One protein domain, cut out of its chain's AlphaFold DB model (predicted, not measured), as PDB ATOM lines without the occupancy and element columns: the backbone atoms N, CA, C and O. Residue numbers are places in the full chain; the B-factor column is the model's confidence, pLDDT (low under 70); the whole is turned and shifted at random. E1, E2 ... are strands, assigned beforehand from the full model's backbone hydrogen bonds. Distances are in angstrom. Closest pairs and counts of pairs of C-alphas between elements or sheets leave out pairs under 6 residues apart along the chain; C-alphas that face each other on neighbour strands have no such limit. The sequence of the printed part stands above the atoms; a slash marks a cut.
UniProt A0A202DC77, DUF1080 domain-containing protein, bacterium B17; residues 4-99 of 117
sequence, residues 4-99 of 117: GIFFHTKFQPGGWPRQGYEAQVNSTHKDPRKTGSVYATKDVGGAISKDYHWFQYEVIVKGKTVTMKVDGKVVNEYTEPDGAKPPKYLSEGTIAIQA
ATOM      1  N   GLY A   4     158.500 146.219  97.597       94.38
ATOM      2  CA  GLY A   4     158.697 144.964  96.895       94.38
ATOM      3  C   GLY A   4     159.967 144.955  96.061       94.38
ATOM      4  O   GLY A   4     160.482 145.997  95.643       94.38
ATOM      5  N   ILE A   5     160.481 143.755  95.824       97.00
ATOM      6  CA  ILE A   5     161.524 143.501  94.832       97.00
ATOM      7  C   ILE A   5     160.888 142.651  93.742       97.00
ATOM      8  O   ILE A   5     160.506 141.507  93.981       97.00
ATOM      9  N   PHE A   6     160.768 143.196  92.542       97.12
ATOM     10  CA  PHE A   6     160.249 142.460  91.404       97.12
ATOM     11  C   PHE A   6     161.363 141.725  90.665       97.12
ATOM     12  O   PHE A   6     162.471 142.243  90.526       97.12
ATOM     13  N   PHE A   7     161.054 140.538  90.147       97.31
ATOM     14  CA  PHE A   7     161.982 139.677  89.416       97.31
ATOM     15  C   PHE A   7     161.296 139.004  88.219       97.31
ATOM     16  O   PHE A   7     160.073 138.863  88.187       97.31
ATOM     17  N   HIS A   8     162.100 138.611  87.221       96.31
ATOM     18  CA  HIS A   8     161.635 138.066  85.933       96.31
ATOM     19  C   HIS A   8     160.661 139.032  85.227       96.31
ATOM     20  O   HIS A   8     159.673 138.630  84.612       96.31
ATOM     21  N   THR A   9     160.935 140.333  85.368       95.62
ATOM     22  CA  THR A   9     160.116 141.414  84.812       95.62
ATOM     23  C   THR A   9     160.629 141.876  83.455       95.62
ATOM     24  O   THR A   9     161.740 141.548  83.048       95.62
ATOM     25  N   LYS A  10     159.850 142.714  82.774       94.38
ATOM     26  CA  LYS A  10     160.295 143.458  81.594       94.38
ATOM     27  C   LYS A  10     160.237 144.952  81.888       94.38
ATOM     28  O   LYS A  10     159.280 145.409  82.514       94.38
ATOM     29  N   PHE A  11     161.222 145.708  81.400       91.88
ATOM     30  CA  PHE A  11     161.180 147.166  81.476       91.88
ATOM     31  C   PHE A  11     159.881 147.701  80.857       91.88
ATOM     32  O   PHE A  11     159.490 147.310  79.753       91.88
ATOM     33  N   GLN A  12     159.243 148.625  81.566       91.94
ATOM     34  CA  GLN A  12     158.102 149.390  81.088       91.94
ATOM     35  C   GLN A  12     158.265 150.850  81.532       91.94
ATOM     36  O   GLN A  12     158.829 151.097  82.597       91.94
ATOM     37  N   PRO A  13     157.778 151.821  80.742       89.69
ATOM     38  CA  PRO A  13     158.050 153.240  80.981       89.69
ATOM     39  C   PRO A  13     157.383 153.805  82.245       89.69
ATOM     40  O   PRO A  13     157.796 154.854  82.727       89.69
ATOM     41  N   GLY A  14     156.362 153.139  82.790       89.19
ATOM     42  CA  GLY A  14     155.693 153.586  84.010       89.19
ATOM     43  C   GLY A  14     154.775 152.531  84.617       89.19
ATOM     44  O   GLY A  14     154.490 151.506  83.996       89.19
ATOM     45  N   GLY A  15     154.302 152.804  85.835       89.75
ATOM     46  CA  GLY A  15     153.477 151.888  86.626       89.75
ATOM     47  C   GLY A  15     154.257 150.710  87.219       89.75
ATOM     48  O   GLY A  15     155.475 150.612  87.082       89.75
ATOM     49  N   TRP A  16     153.537 149.800  87.877       90.44
ATOM     50  CA  TRP A  16     154.118 148.579  88.441       90.44
ATOM     51  C   TRP A  16     154.500 147.583  87.343       90.44
ATOM     52  O   TRP A  16     153.739 147.463  86.372       90.44
ATOM     53  N   PRO A  17     155.616 146.839  87.488       93.88
ATOM     54  CA  PRO A  17     155.964 145.772  86.560       93.88
ATOM     55  C   PRO A  17     154.789 144.815  86.345       93.88
ATOM     56  O   PRO A  17     154.279 144.205  87.282       93.88
ATOM     57  N   ARG A  18     154.330 144.708  85.095       92.94
ATOM     58  CA  ARG A  18     153.192 143.855  84.735       92.94
ATOM     59  C   ARG A  18     153.582 142.394  84.631       92.94
ATOM     60  O   ARG A  18     152.724 141.557  84.841       92.94
ATOM     61  N   GLN A  19     154.818 142.099  84.242       94.69
ATOM     62  CA  GLN A  19     155.328 140.741  84.070       94.69
ATOM     63  C   GLN A  19     156.158 140.321  85.281       94.69
ATOM     64  O   GLN A  19     156.904 141.141  85.810       94.69
ATOM     65  N   GLY A  20     156.082 139.040  85.634       95.56
ATOM     66  CA  GLY A  20     156.945 138.416  86.630       95.56
ATOM     67  C   GLY A  20     156.287 138.342  88.001       95.56
ATOM     68  O   GLY A  20     155.065 138.213  88.121       95.56
ATOM     69  N   TYR A  21     157.117 138.400  89.035       97.50
ATOM     70  CA  TYR A  21     156.694 138.245  90.422       97.50
ATOM     71  C   TYR A  21     157.294 139.328  91.303       97.50
ATOM     72  O   TYR A  21     158.292 139.956  90.956       97.50
ATOM     73  N   GLU A  22     156.687 139.500  92.470       97.44
ATOM     74  CA  GLU A  22     157.121 140.423  93.507       97.44
ATOM     75  C   GLU A  22     157.460 139.643  94.777       97.44
ATOM     76  O   GLU A  22     156.662 138.857  95.292       97.44
ATOM     77  N   ALA A  23     158.672 139.864  95.267       98.00
ATOM     78  CA  ALA A  23     159.140 139.456  96.573       98.00
ATOM     79  C   ALA A  23     158.779 140.570  97.564       98.00
ATOM     80  O   ALA A  23     159.361 141.659  97.533       98.00
ATOM     81  N   GLN A  24     157.776 140.316  98.402       97.44
ATOM     82  CA  GLN A  24     157.217 141.331  99.289       97.44
ATOM     83  C   GLN A  24     158.239 141.786 100.335       97.44
ATOM     84  O   GLN A  24     158.935 140.967 100.938       97.44
ATOM     85  N   VAL A  25     158.238 143.083 100.637       96.19
ATOM     86  CA  VAL A  25     158.895 143.687 101.801       96.19
ATOM     87  C   VAL A  25     157.824 144.385 102.636       96.19
ATOM     88  O   VAL A  25     157.259 145.404 102.244       96.19
ATOM     89  N   ASN A  26     157.476 143.806 103.782       95.19
ATOM     90  CA  ASN A  26     156.471 144.360 104.685       95.19
ATOM     91  C   ASN A  26     156.583 143.711 106.068       95.19
ATOM     92  O   ASN A  26     156.279 142.528 106.221       95.19
ATOM     93  N   SER A  27     156.929 144.497 107.088       93.88
ATOM     94  CA  SER A  27     156.898 144.030 108.479       93.88
ATOM     95  C   SER A  27     155.562 144.378 109.148       93.88
ATOM     96  O   SER A  27     154.839 143.500 109.613       93.88
ATOM     97  N   THR A  28     155.184 145.659 109.168       92.50
ATOM     98  CA  THR A  28     154.135 146.177 110.071       92.50
ATOM     99  C   THR A  28     152.888 146.726 109.378       92.50
ATOM    100  O   THR A  28     151.905 147.015 110.055       92.50
ATOM    101  N   HIS A  29     152.876 146.869 108.048       92.56
ATOM    102  CA  HIS A  29     151.735 147.463 107.344       92.56
ATOM    103  C   HIS A  29     150.463 146.613 107.495       92.56
ATOM    104  O   HIS A  29     150.542 145.403 107.691       92.56
ATOM    105  N   LYS A  30     149.280 147.224 107.343       91.94
ATOM    106  CA  LYS A  30     147.978 146.535 107.453       91.94
ATOM    107  C   LYS A  30     147.763 145.417 106.428       91.94
ATOM    108  O   LYS A  30     146.915 144.561 106.650       91.94
ATOM    109  N   ASP A  31     148.509 145.422 105.321       92.06
ATOM    110  CA  ASP A  31     148.494 144.298 104.383       92.06
ATOM    111  C   ASP A  31     148.977 143.024 105.110       92.06
ATOM    112  O   ASP A  31     150.065 143.045 105.715       92.06
ATOM    113  N   PRO A  32     148.183 141.935 105.100       94.56
ATOM    114  CA  PRO A  32     148.565 140.675 105.724       94.56
ATOM    115  C   PRO A  32     149.758 139.990 105.048       94.56
ATOM    116  O   PRO A  32     150.383 139.148 105.684       94.56
ATOM    117  N   ARG A  33     150.098 140.346 103.801       96.81
ATOM    118  CA  ARG A  33     151.225 139.773 103.053       96.81
ATOM    119  C   ARG A  33     152.525 140.367 103.561       96.81
ATOM    120  O   ARG A  33     152.806 141.549 103.350       96.81
ATOM    121  N   LYS A  34     153.299 139.567 104.289       96.94
ATOM    122  CA  LYS A  34     154.534 140.015 104.941       96.94
ATOM    123  C   LYS A  34     155.767 139.709 104.108       96.94
ATOM    124  O   LYS A  34     155.688 139.027 103.083       96.94
ATOM    125  N   THR A  35     156.901 140.253 104.545       97.62
ATOM    126  CA  THR A  35     158.224 139.970 103.982       97.62
ATOM    127  C   THR A  35     158.394 138.475 103.721       97.62
ATOM    128  O   THR A  35     158.041 137.664 104.573       97.62
ATOM    129  N   GLY A  36     158.903 138.101 102.545       97.69
ATOM    130  CA  GLY A  36     159.032 136.692 102.151       97.69
ATOM    131  C   GLY A  36     157.834 136.126 101.382       97.69
ATOM    132  O   GLY A  36     157.907 135.001 100.890       97.69
ATOM    133  N   SER A  37     156.748 136.882 101.215       98.38
ATOM    134  CA  SER A  37     155.658 136.494 100.310       98.38
ATOM    135  C   SER A  37     156.110 136.554  98.848       98.38
ATOM    136  O   SER A  37     156.784 137.502  98.446       98.38
ATOM    137  N   VAL A  38     155.670 135.586  98.038       98.06
ATOM    138  CA  VAL A  38     155.537 135.786  96.588       98.06
ATOM    139  C   VAL A  38     154.185 136.465  96.398       98.06
ATOM    140  O   VAL A  38     153.150 135.799  96.474       98.06
ATOM    141  N   TYR A  39     154.190 137.788  96.251       96.81
ATOM    142  CA  TYR A  39     153.011 138.623  96.478       96.81
ATOM    143  C   TYR A  39     151.795 138.190  95.643       96.81
ATOM    144  O   TYR A  39     151.842 138.094  94.408       96.81
ATOM    145  N   ALA A  40     150.683 137.926  96.336       94.81
ATOM    146  CA  ALA A  40     149.418 137.484  95.751       94.81
ATOM    147  C   ALA A  40     149.551 136.202  94.901       94.81
ATOM    148  O   ALA A  40     148.817 136.011  93.926       94.81
ATOM    149  N   THR A  41     150.527 135.355  95.233       96.12
ATOM    150  CA  THR A  41     150.766 134.043  94.615       96.12
ATOM    151  C   THR A  41     150.978 132.980  95.688       96.12
ATOM    152  O   THR A  41     150.312 131.949  95.666       96.12
ATOM    153  N   LYS A  42     151.873 133.231  96.645       97.38
ATOM    154  CA  LYS A  42     152.053 132.410  97.843       97.38
ATOM    155  C   LYS A  42     152.477 133.321  98.986       97.38
ATOM    156  O   LYS A  42     153.635 133.733  99.060       97.38
ATOM    157  N   ASP A  43     151.523 133.660  99.839       97.62
ATOM    158  CA  ASP A  43     151.694 134.694 100.855       97.62
ATOM    159  C   ASP A  43     152.203 134.110 102.183       97.62
ATOM    160  O   ASP A  43     151.802 133.023 102.601       97.62
ATOM    161  N   VAL A  44     153.082 134.855 102.851       95.81
ATOM    162  CA  VAL A  44     153.523 134.603 104.226       95.81
ATOM    163  C   VAL A  44     152.736 135.526 105.146       95.81
ATOM    164  O   VAL A  44     152.769 136.751 104.998       95.81
ATOM    165  N   GLY A  45     152.026 134.928 106.100       88.81
ATOM    166  CA  GLY A  45     151.391 135.645 107.200       88.81
ATOM    167  C   GLY A  45     152.338 135.784 108.391       88.81
ATOM    168  O   GLY A  45     153.152 134.902 108.651       88.81
ATOM    169  N   GLY A  46     152.194 136.874 109.144       90.62
ATOM    170  CA  GLY A  46     153.009 137.135 110.334       90.62
ATOM    171  C   GLY A  46     154.358 137.780 110.008       90.62
ATOM    172  O   GLY A  46     155.034 137.438 109.041       90.62
ATOM    173  N   ALA A  47     154.727 138.790 110.794       92.31
ATOM    174  CA  ALA A  47     155.951 139.545 110.564       92.31
ATOM    175  C   ALA A  47     157.168 138.726 111.016       92.31
ATOM    176  O   ALA A  47     157.372 138.513 112.208       92.31
ATOM    177  N   ILE A  48     157.973 138.280 110.053       94.31
ATOM    178  CA  ILE A  48     159.268 137.618 110.290       94.31
ATOM    179  C   ILE A  48     160.442 138.607 110.312       94.31
ATOM    180  O   ILE A  48     161.516 138.283 110.808       94.31
ATOM    181  N   SER A  49     160.226 139.813 109.782       94.25
ATOM    182  CA  SER A  49     161.138 140.957 109.845       94.25
ATOM    183  C   SER A  49     160.583 142.028 110.786       94.25
ATOM    184  O   SER A  49     159.386 142.051 111.085       94.25
ATOM    185  N   LYS A  50     161.441 142.955 111.222       95.06
ATOM    186  CA  LYS A  50     161.069 144.103 112.062       95.06
ATOM    187  C   LYS A  50     161.479 145.408 111.385       95.06
ATOM    188  O   LYS A  50     162.554 145.487 110.795       95.06
ATOM    189  N   ASP A  51     160.648 146.440 111.502       93.62
ATOM    190  CA  ASP A  51     161.007 147.774 111.013       93.62
ATOM    191  C   ASP A  51     162.253 148.315 111.731       93.62
ATOM    192  O   ASP A  51     162.521 147.990 112.893       93.62
ATOM    193  N   TYR A  52     163.017 149.151 111.023       93.69
ATOM    194  CA  TYR A  52     164.265 149.767 111.497       93.69
ATOM    195  C   TYR A  52     165.388 148.775 111.851       93.69
ATOM    196  O   TYR A  52     166.349 149.149 112.517       93.69
ATOM    197  N   HIS A  53     165.286 147.520 111.406       96.19
ATOM    198  CA  HIS A  53     166.324 146.504 111.566       96.19
ATOM    199  C   HIS A  53     166.751 145.992 110.194       96.19
ATOM    200  O   HIS A  53     165.919 145.730 109.325       96.19
ATOM    201  N   TRP A  54     168.058 145.844 110.001       97.56
ATOM    202  CA  TRP A  54     168.585 145.171 108.821       97.56
ATOM    203  C   TRP A  54     168.343 143.669 108.934       97.56
ATOM    204  O   TRP A  54     168.595 143.089 109.985       97.56
ATOM    205  N   PHE A  55     167.921 143.059 107.833       97.44
ATOM    206  CA  PHE A  55     167.851 141.613 107.662       97.44
ATOM    207  C   PHE A  55     168.400 141.254 106.283       97.44
ATOM    208  O   PHE A  55     168.354 142.064 105.350       97.44
ATOM    209  N   GLN A  56     168.934 140.046 106.150       98.38
ATOM    210  CA  GLN A  56     169.313 139.506 104.852       98.38
ATOM    211  C   GLN A  56     168.060 138.968 104.164       98.38
ATOM    212  O   GLN A  56     167.355 138.140 104.739       98.38
ATOM    213  N   TYR A  57     167.793 139.423 102.938       98.25
ATOM    214  CA  TYR A  57     166.688 138.926 102.124       98.25
ATOM    215  C   TYR A  57     167.219 138.298 100.841       98.25
ATOM    216  O   TYR A  57     167.856 138.974 100.035       98.25
ATOM    217  N   GLU A  58     166.966 137.006 100.657       98.56
ATOM    218  CA  GLU A  58     167.382 136.271  99.464       98.56
ATOM    219  C   GLU A  58     166.152 135.816  98.682       98.56
ATOM    220  O   GLU A  58     165.261 135.158  99.225       98.56
ATOM    221  N   VAL A  59     166.147 136.143  97.391       98.50
ATOM    222  CA  VAL A  59     165.185 135.654  96.401       98.50
ATOM    223  C   VAL A  59     165.952 134.731  95.465       98.50
ATOM    224  O   VAL A  59     166.813 135.182  94.711       98.50
ATOM    225  N   ILE A  60     165.686 133.432  95.550       98.50
ATOM    226  CA  ILE A  60     166.409 132.407  94.797       98.50
ATOM    227  C   ILE A  60     165.435 131.785  93.809       98.50
ATOM    228  O   ILE A  60     164.421 131.235  94.225       98.50
ATOM    229  N   VAL A  61     165.749 131.834  92.517       97.88
ATOM    230  CA  VAL A  61     164.958 131.162  91.482       97.88
ATOM    231  C   VAL A  61     165.808 130.081  90.835       97.88
ATOM    232  O   VAL A  61     166.840 130.381  90.238       97.88
ATOM    233  N   LYS A  62     165.388 128.820  90.957       96.62
ATOM    234  CA  LYS A  62     166.045 127.677  90.317       96.62
ATOM    235  C   LYS A  62     165.010 126.837  89.578       96.62
ATOM    236  O   LYS A  62     164.110 126.264  90.191       96.62
ATOM    237  N   GLY A  63     165.142 126.760  88.254       94.31
ATOM    238  CA  GLY A  63     164.111 126.165  87.405       94.31
ATOM    239  C   GLY A  63     162.777 126.887  87.606       94.31
ATOM    240  O   GLY A  63     162.688 128.089  87.376       94.31
ATOM    241  N   LYS A  64     161.761 126.158  88.079       95.75
ATOM    242  CA  LYS A  64     160.419 126.694  88.367       95.75
ATOM    243  C   LYS A  64     160.178 127.035  89.837       95.75
ATOM    244  O   LYS A  64     159.066 127.408  90.199       95.75
ATOM    245  N   THR A  65     161.185 126.883  90.692       97.81
ATOM    246  CA  THR A  65     161.034 127.072  92.136       97.81
ATOM    247  C   THR A  65     161.651 128.391  92.573       97.81
ATOM    248  O   THR A  65     162.821 128.668  92.312       97.81
ATOM    249  N   VAL A  66     160.844 129.188  93.267       98.44
ATOM    250  CA  VAL A  66     161.218 130.413  93.963       98.44
ATOM    251  C   VAL A  66     161.328 130.104  95.452       98.44
ATOM    252  O   VAL A  66     160.331 129.780  96.093       98.44
ATOM    253  N   THR A  67     162.517 130.256  96.021       98.75
ATOM    254  CA  THR A  67     162.765 130.133  97.459       98.75
ATOM    255  C   THR A  67     163.067 131.514  98.031       98.75
ATOM    256  O   THR A  67     163.980 132.201  97.573       98.75
ATOM    257  N   MET A  68     162.316 131.910  99.057       98.50
ATOM    258  CA  MET A  68     162.532 133.149  99.804       98.50
ATOM    259  C   MET A  68     163.212 132.827 101.129       98.50
ATOM    260  O   MET A  68     162.722 131.977 101.883       98.50
ATOM    261  N   LYS A  69     164.301 133.533 101.446       98.62
ATOM    262  CA  LYS A  69     164.951 133.431 102.757       98.62
ATOM    263  C   LYS A  69     165.063 134.769 103.455       98.62
ATOM    264  O   LYS A  69     165.466 135.744 102.833       98.62
ATOM    265  N   VAL A  70     164.780 134.780 104.753       98.31
ATOM    266  CA  VAL A  70     165.038 135.919 105.642       98.31
ATOM    267  C   VAL A  70     165.998 135.462 106.730       98.31
ATOM    268  O   VAL A  70     165.747 134.454 107.390       98.31
ATOM    269  N   ASP A  71     167.125 136.163 106.867       97.94
ATOM    270  CA  ASP A  71     168.219 135.822 107.788       97.94
ATOM    271  C   ASP A  71     168.635 134.341 107.689       97.94
ATOM    272  O   ASP A  71     168.754 133.615 108.677       97.94
ATOM    273  N   GLY A  72     168.800 133.868 106.448       98.19
ATOM    274  CA  GLY A  72     169.223 132.505 106.114       98.19
ATOM    275  C   GLY A  72     168.148 131.421 106.272       98.19
ATOM    276  O   GLY A  72     168.349 130.297 105.806       98.19
ATOM    277  N   LYS A  73     166.991 131.729 106.868       98.06
ATOM    278  CA  LYS A  73     165.882 130.780 107.039       98.06
ATOM    279  C   LYS A  73     164.973 130.800 105.822       98.06
ATOM    280  O   LYS A  73     164.545 131.869 105.405       98.06
ATOM    281  N   VAL A  74     164.636 129.627 105.284       98.44
ATOM    282  CA  VAL A  74     163.593 129.506 104.254       98.44
ATOM    283  C   VAL A  74     162.247 129.827 104.890       98.44
ATOM    284  O   VAL A  74     161.835 129.168 105.841       98.44
ATOM    285  N   VAL A  75     161.582 130.852 104.369       98.31
ATOM    286  CA  VAL A  75     160.286 131.334 104.881       98.31
ATOM    287  C   VAL A  75     159.159 131.126 103.885       98.31
ATOM    288  O   VAL A  75     157.991 131.151 104.257       98.31
ATOM    289  N   ASN A  76     159.506 130.898 102.620       98.56
ATOM    290  CA  ASN A  76     158.555 130.567 101.577       98.56
ATOM    291  C   ASN A  76     159.250 129.808 100.449       98.56
ATOM    292  O   ASN A  76     160.408 130.074 100.128       98.56
ATOM    293  N   GLU A  77     158.510 128.906  99.825       98.56
ATOM    294  CA  GLU A  77     158.944 128.182  98.638       98.56
ATOM    295  C   GLU A  77     157.751 127.999  97.706       98.56
ATOM    296  O   GLU A  77     156.761 127.367  98.069       98.56
ATOM    297  N   TYR A  78     157.808 128.586  96.520       98.25
ATOM    298  CA  TYR A  78     156.758 128.522  95.512       98.25
ATOM    299  C   TYR A  78     157.300 127.837  94.267       98.25
ATOM    300  O   TYR A  78     158.276 128.303  93.694       98.25
ATOM    301  N   THR A  79     156.644 126.766  93.829       98.06
ATOM    302  CA  THR A  79     156.923 126.154  92.530       98.06
ATOM    303  C   THR A  79     155.836 126.568  91.555       98.06
ATOM    304  O   THR A  79     154.651 126.328  91.793       98.06
ATOM    305  N   GLU A  80     156.247 127.208  90.467       97.06
ATOM    306  CA  GLU A  80     155.362 127.579  89.377       97.06
ATOM    307  C   GLU A  80     154.759 126.322  88.726       97.06
ATOM    308  O   GLU A  80     155.508 125.412  88.350       97.06
ATOM    309  N   PRO A  81     153.422 126.246  88.579       95.56
ATOM    310  CA  PRO A  81     152.786 125.116  87.921       95.56
ATOM    311  C   PRO A  81     153.116 125.090  86.426       95.56
ATOM    312  O   PRO A  81     153.357 126.118  85.788       95.56
ATOM    313  N   ASP A  82     153.064 123.901  85.834       94.06
ATOM    314  CA  ASP A  82     153.204 123.763  84.389       94.06
ATOM    315  C   ASP A  82     152.138 124.572  83.639       94.06
ATOM    316  O   ASP A  82     150.968 124.619  84.018       94.06
ATOM    317  N   GLY A  83     152.559 125.231  82.557       91.12
ATOM    318  CA  GLY A  83     151.669 126.046  81.733       91.12
ATOM    319  C   GLY A  83     151.290 127.406  82.324       91.12
ATOM    320  O   GLY A  83     150.333 128.003  81.829       91.12
ATOM    321  N   ALA A  84     152.007 127.915  83.336       91.69
ATOM    322  CA  ALA A  84     151.879 129.306  83.775       91.69
ATOM    323  C   ALA A  84     151.997 130.279  82.586       91.69
ATOM    324  O   ALA A  84     152.801 130.087  81.670       91.69
ATOM    325  N   LYS A  85     151.149 131.311  82.575       87.44
ATOM    326  CA  LYS A  85     151.018 132.263  81.465       87.44
ATOM    327  C   LYS A  85     151.256 133.694  81.947       87.44
ATOM    328  O   LYS A  85     151.058 133.982  83.128       87.44
ATOM    329  N   PRO A  86     151.598 134.621  81.034       83.44
ATOM    330  CA  PRO A  86     151.583 136.045  81.334       83.44
ATOM    331  C   PRO A  86     150.270 136.466  82.018       83.44
ATOM    332  O   PRO A  86     149.205 135.974  81.639       83.44
ATOM    333  N   PRO A  87     150.308 137.389  82.991       86.38
ATOM    334  CA  PRO A  87     151.475 138.178  83.395       86.38
ATOM    335  C   PRO A  87     152.444 137.500  84.381       86.38
ATOM    336  O   PRO A  87     153.612 137.881  84.428       86.38
ATOM    337  N   LYS A  88     151.986 136.517  85.162       88.38
ATOM    338  CA  LYS A  88     152.768 135.898  86.243       88.38
ATOM    339  C   LYS A  88     153.388 134.586  85.768       88.38
ATOM    340  O   LYS A  88     152.729 133.549  85.817       88.38
ATOM    341  N   TYR A  89     154.625 134.666  85.288       94.19
ATOM    342  CA  TYR A  89     155.409 133.498  84.907       94.19
ATOM    343  C   TYR A  89     156.915 133.742  85.069       94.19
ATOM    344  O   TYR A  89     157.403 134.866  84.899       94.19
ATOM    345  N   LEU A  90     157.656 132.687  85.386       94.81
ATOM    346  CA  LEU A  90     159.101 132.672  85.491       94.81
ATOM    347  C   LEU A  90     159.690 132.611  84.085       94.81
ATOM    348  O   LEU A  90     159.386 131.740  83.274       94.81
ATOM    349  N   SER A  91     160.540 133.585  83.789       91.62
ATOM    350  CA  SER A  91     161.258 133.685  82.518       91.62
ATOM    351  C   SER A  91     162.666 134.250  82.713       91.62
ATOM    352  O   SER A  91     163.374 133.826  83.618       91.62
ATOM    353  N   GLU A  92     163.069 135.215  81.906       91.62
ATOM    354  CA  GLU A  92     164.271 136.021  82.072       91.62
ATOM    355  C   GLU A  92     163.856 137.494  82.074       91.62
ATOM    356  O   GLU A  92     162.766 137.836  81.610       91.62
ATOM    357  N   GLY A  93     164.708 138.377  82.592       93.44
ATOM    358  CA  GLY A  93     164.450 139.807  82.489       93.44
ATOM    359  C   GLY A  93     165.066 140.641  83.598       93.44
ATOM    360  O   GLY A  93     166.113 140.316  84.151       93.44
ATOM    361  N   THR A  94     164.409 141.755  83.900       95.00
ATOM    362  CA  THR A  94     164.890 142.763  84.837       95.00
ATOM    363  C   THR A  94     164.495 142.459  86.281       95.00
ATOM    364  O   THR A  94     163.477 141.812  86.559       95.00
ATOM    365  N   ILE A  95     165.295 142.994  87.201       95.88
ATOM    366  CA  ILE A  95     164.962 143.140  88.618       95.88
ATOM    367  C   ILE A  95     164.599 144.607  88.848       95.88
ATOM    368  O   ILE A  95     165.298 145.493  88.355       95.88
ATOM    369  N   ALA A  96     163.521 144.867  89.583       94.75
ATOM    370  CA  ALA A  96     163.099 146.222  89.929       94.75
ATOM    371  C   ALA A  96     162.852 146.345  91.432       94.75
ATOM    372  O   ALA A  96     162.315 145.436  92.058       94.75
ATOM    373  N   ILE A  97     163.230 147.482  92.009       93.62
ATOM    374  CA  ILE A  97     162.939 147.810  93.405       93.62
ATOM    375  C   ILE A  97     161.778 148.791  93.410       93.62
ATOM    376  O   ILE A  97     161.794 149.797  92.701       93.62
ATOM    377  N   GLN A  98     160.755 148.469  94.187       91.75
ATOM    378  CA  GLN A  98     159.567 149.288  94.307       91.75
ATOM    379  C   GLN A  98     159.818 150.493  95.221       91.75
ATOM    380  O   GLN A  98     160.602 150.430  96.159       91.75
ATOM    381  N   ALA A  99     159.092 151.580  94.992       87.81
ATOM    382  CA  ALA A  99     158.827 152.597  96.004       87.81
ATOM    383  C   ALA A  99     157.306 152.791  96.025       87.81
ATOM    384  O   ALA A  99     156.759 153.371  95.091       87.81
TER     385      ALA A  99
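What this domain is: This is residues 4 to 99 of the 117 residues of the protein "DUF1080 domain-containing protein" of bacterium B17 (UniProt A0A202DC77). What shape is seen first? There is little regular structure: two small antiparallel sheets, E2-E1-E6 and E3-E4-E5, stand partly face to face. The loop of residues 26 to 56 passes their E2 and E5 edges. How is it made up? The 96 printed residues, with 34 in six named strands and no named helix, are all strand by class and compact: radius of gyration of the C-alphas 13.1 A, spans 35 by 29 by 21 A.

Where its parts are: Where does E1 begin? E1, residues 4 to 9, begins at C-alpha 4, (158.697, 144.964, 96.895). What follows? E2 is residues 21 to 25, E3 57 to 62, E4 65 to 70, E5 73 to 79, 17.7 A long, and E6 94 to 97, ending at (162.939, 147.810, 93.405).

How they stand to each other: What pairs with E1? Within hydrogen-bond range are N 5 and O 23 of the E1-E2 hairpin, 2.9 A, and N 6 and O 96 towards E6, 2.8 A. And the other sheet? E3, E4 and E5 form a meander, each strand the antiparallel neighbour of the one before, with N 58 and O 69 2.9 A apart and N 66 and O 78 2.7 A. Where does E2 come closest to E3? The C-alphas of Ala 23 and Val 59 are 7.1 A apart.

The domain as a whole: Which links are long? Those from E1 to E2, E2 to E3 and E5 to E6 are. Any cut or low confidence? The printed part has no cut, and no printed residue is under 70 in pLDDT.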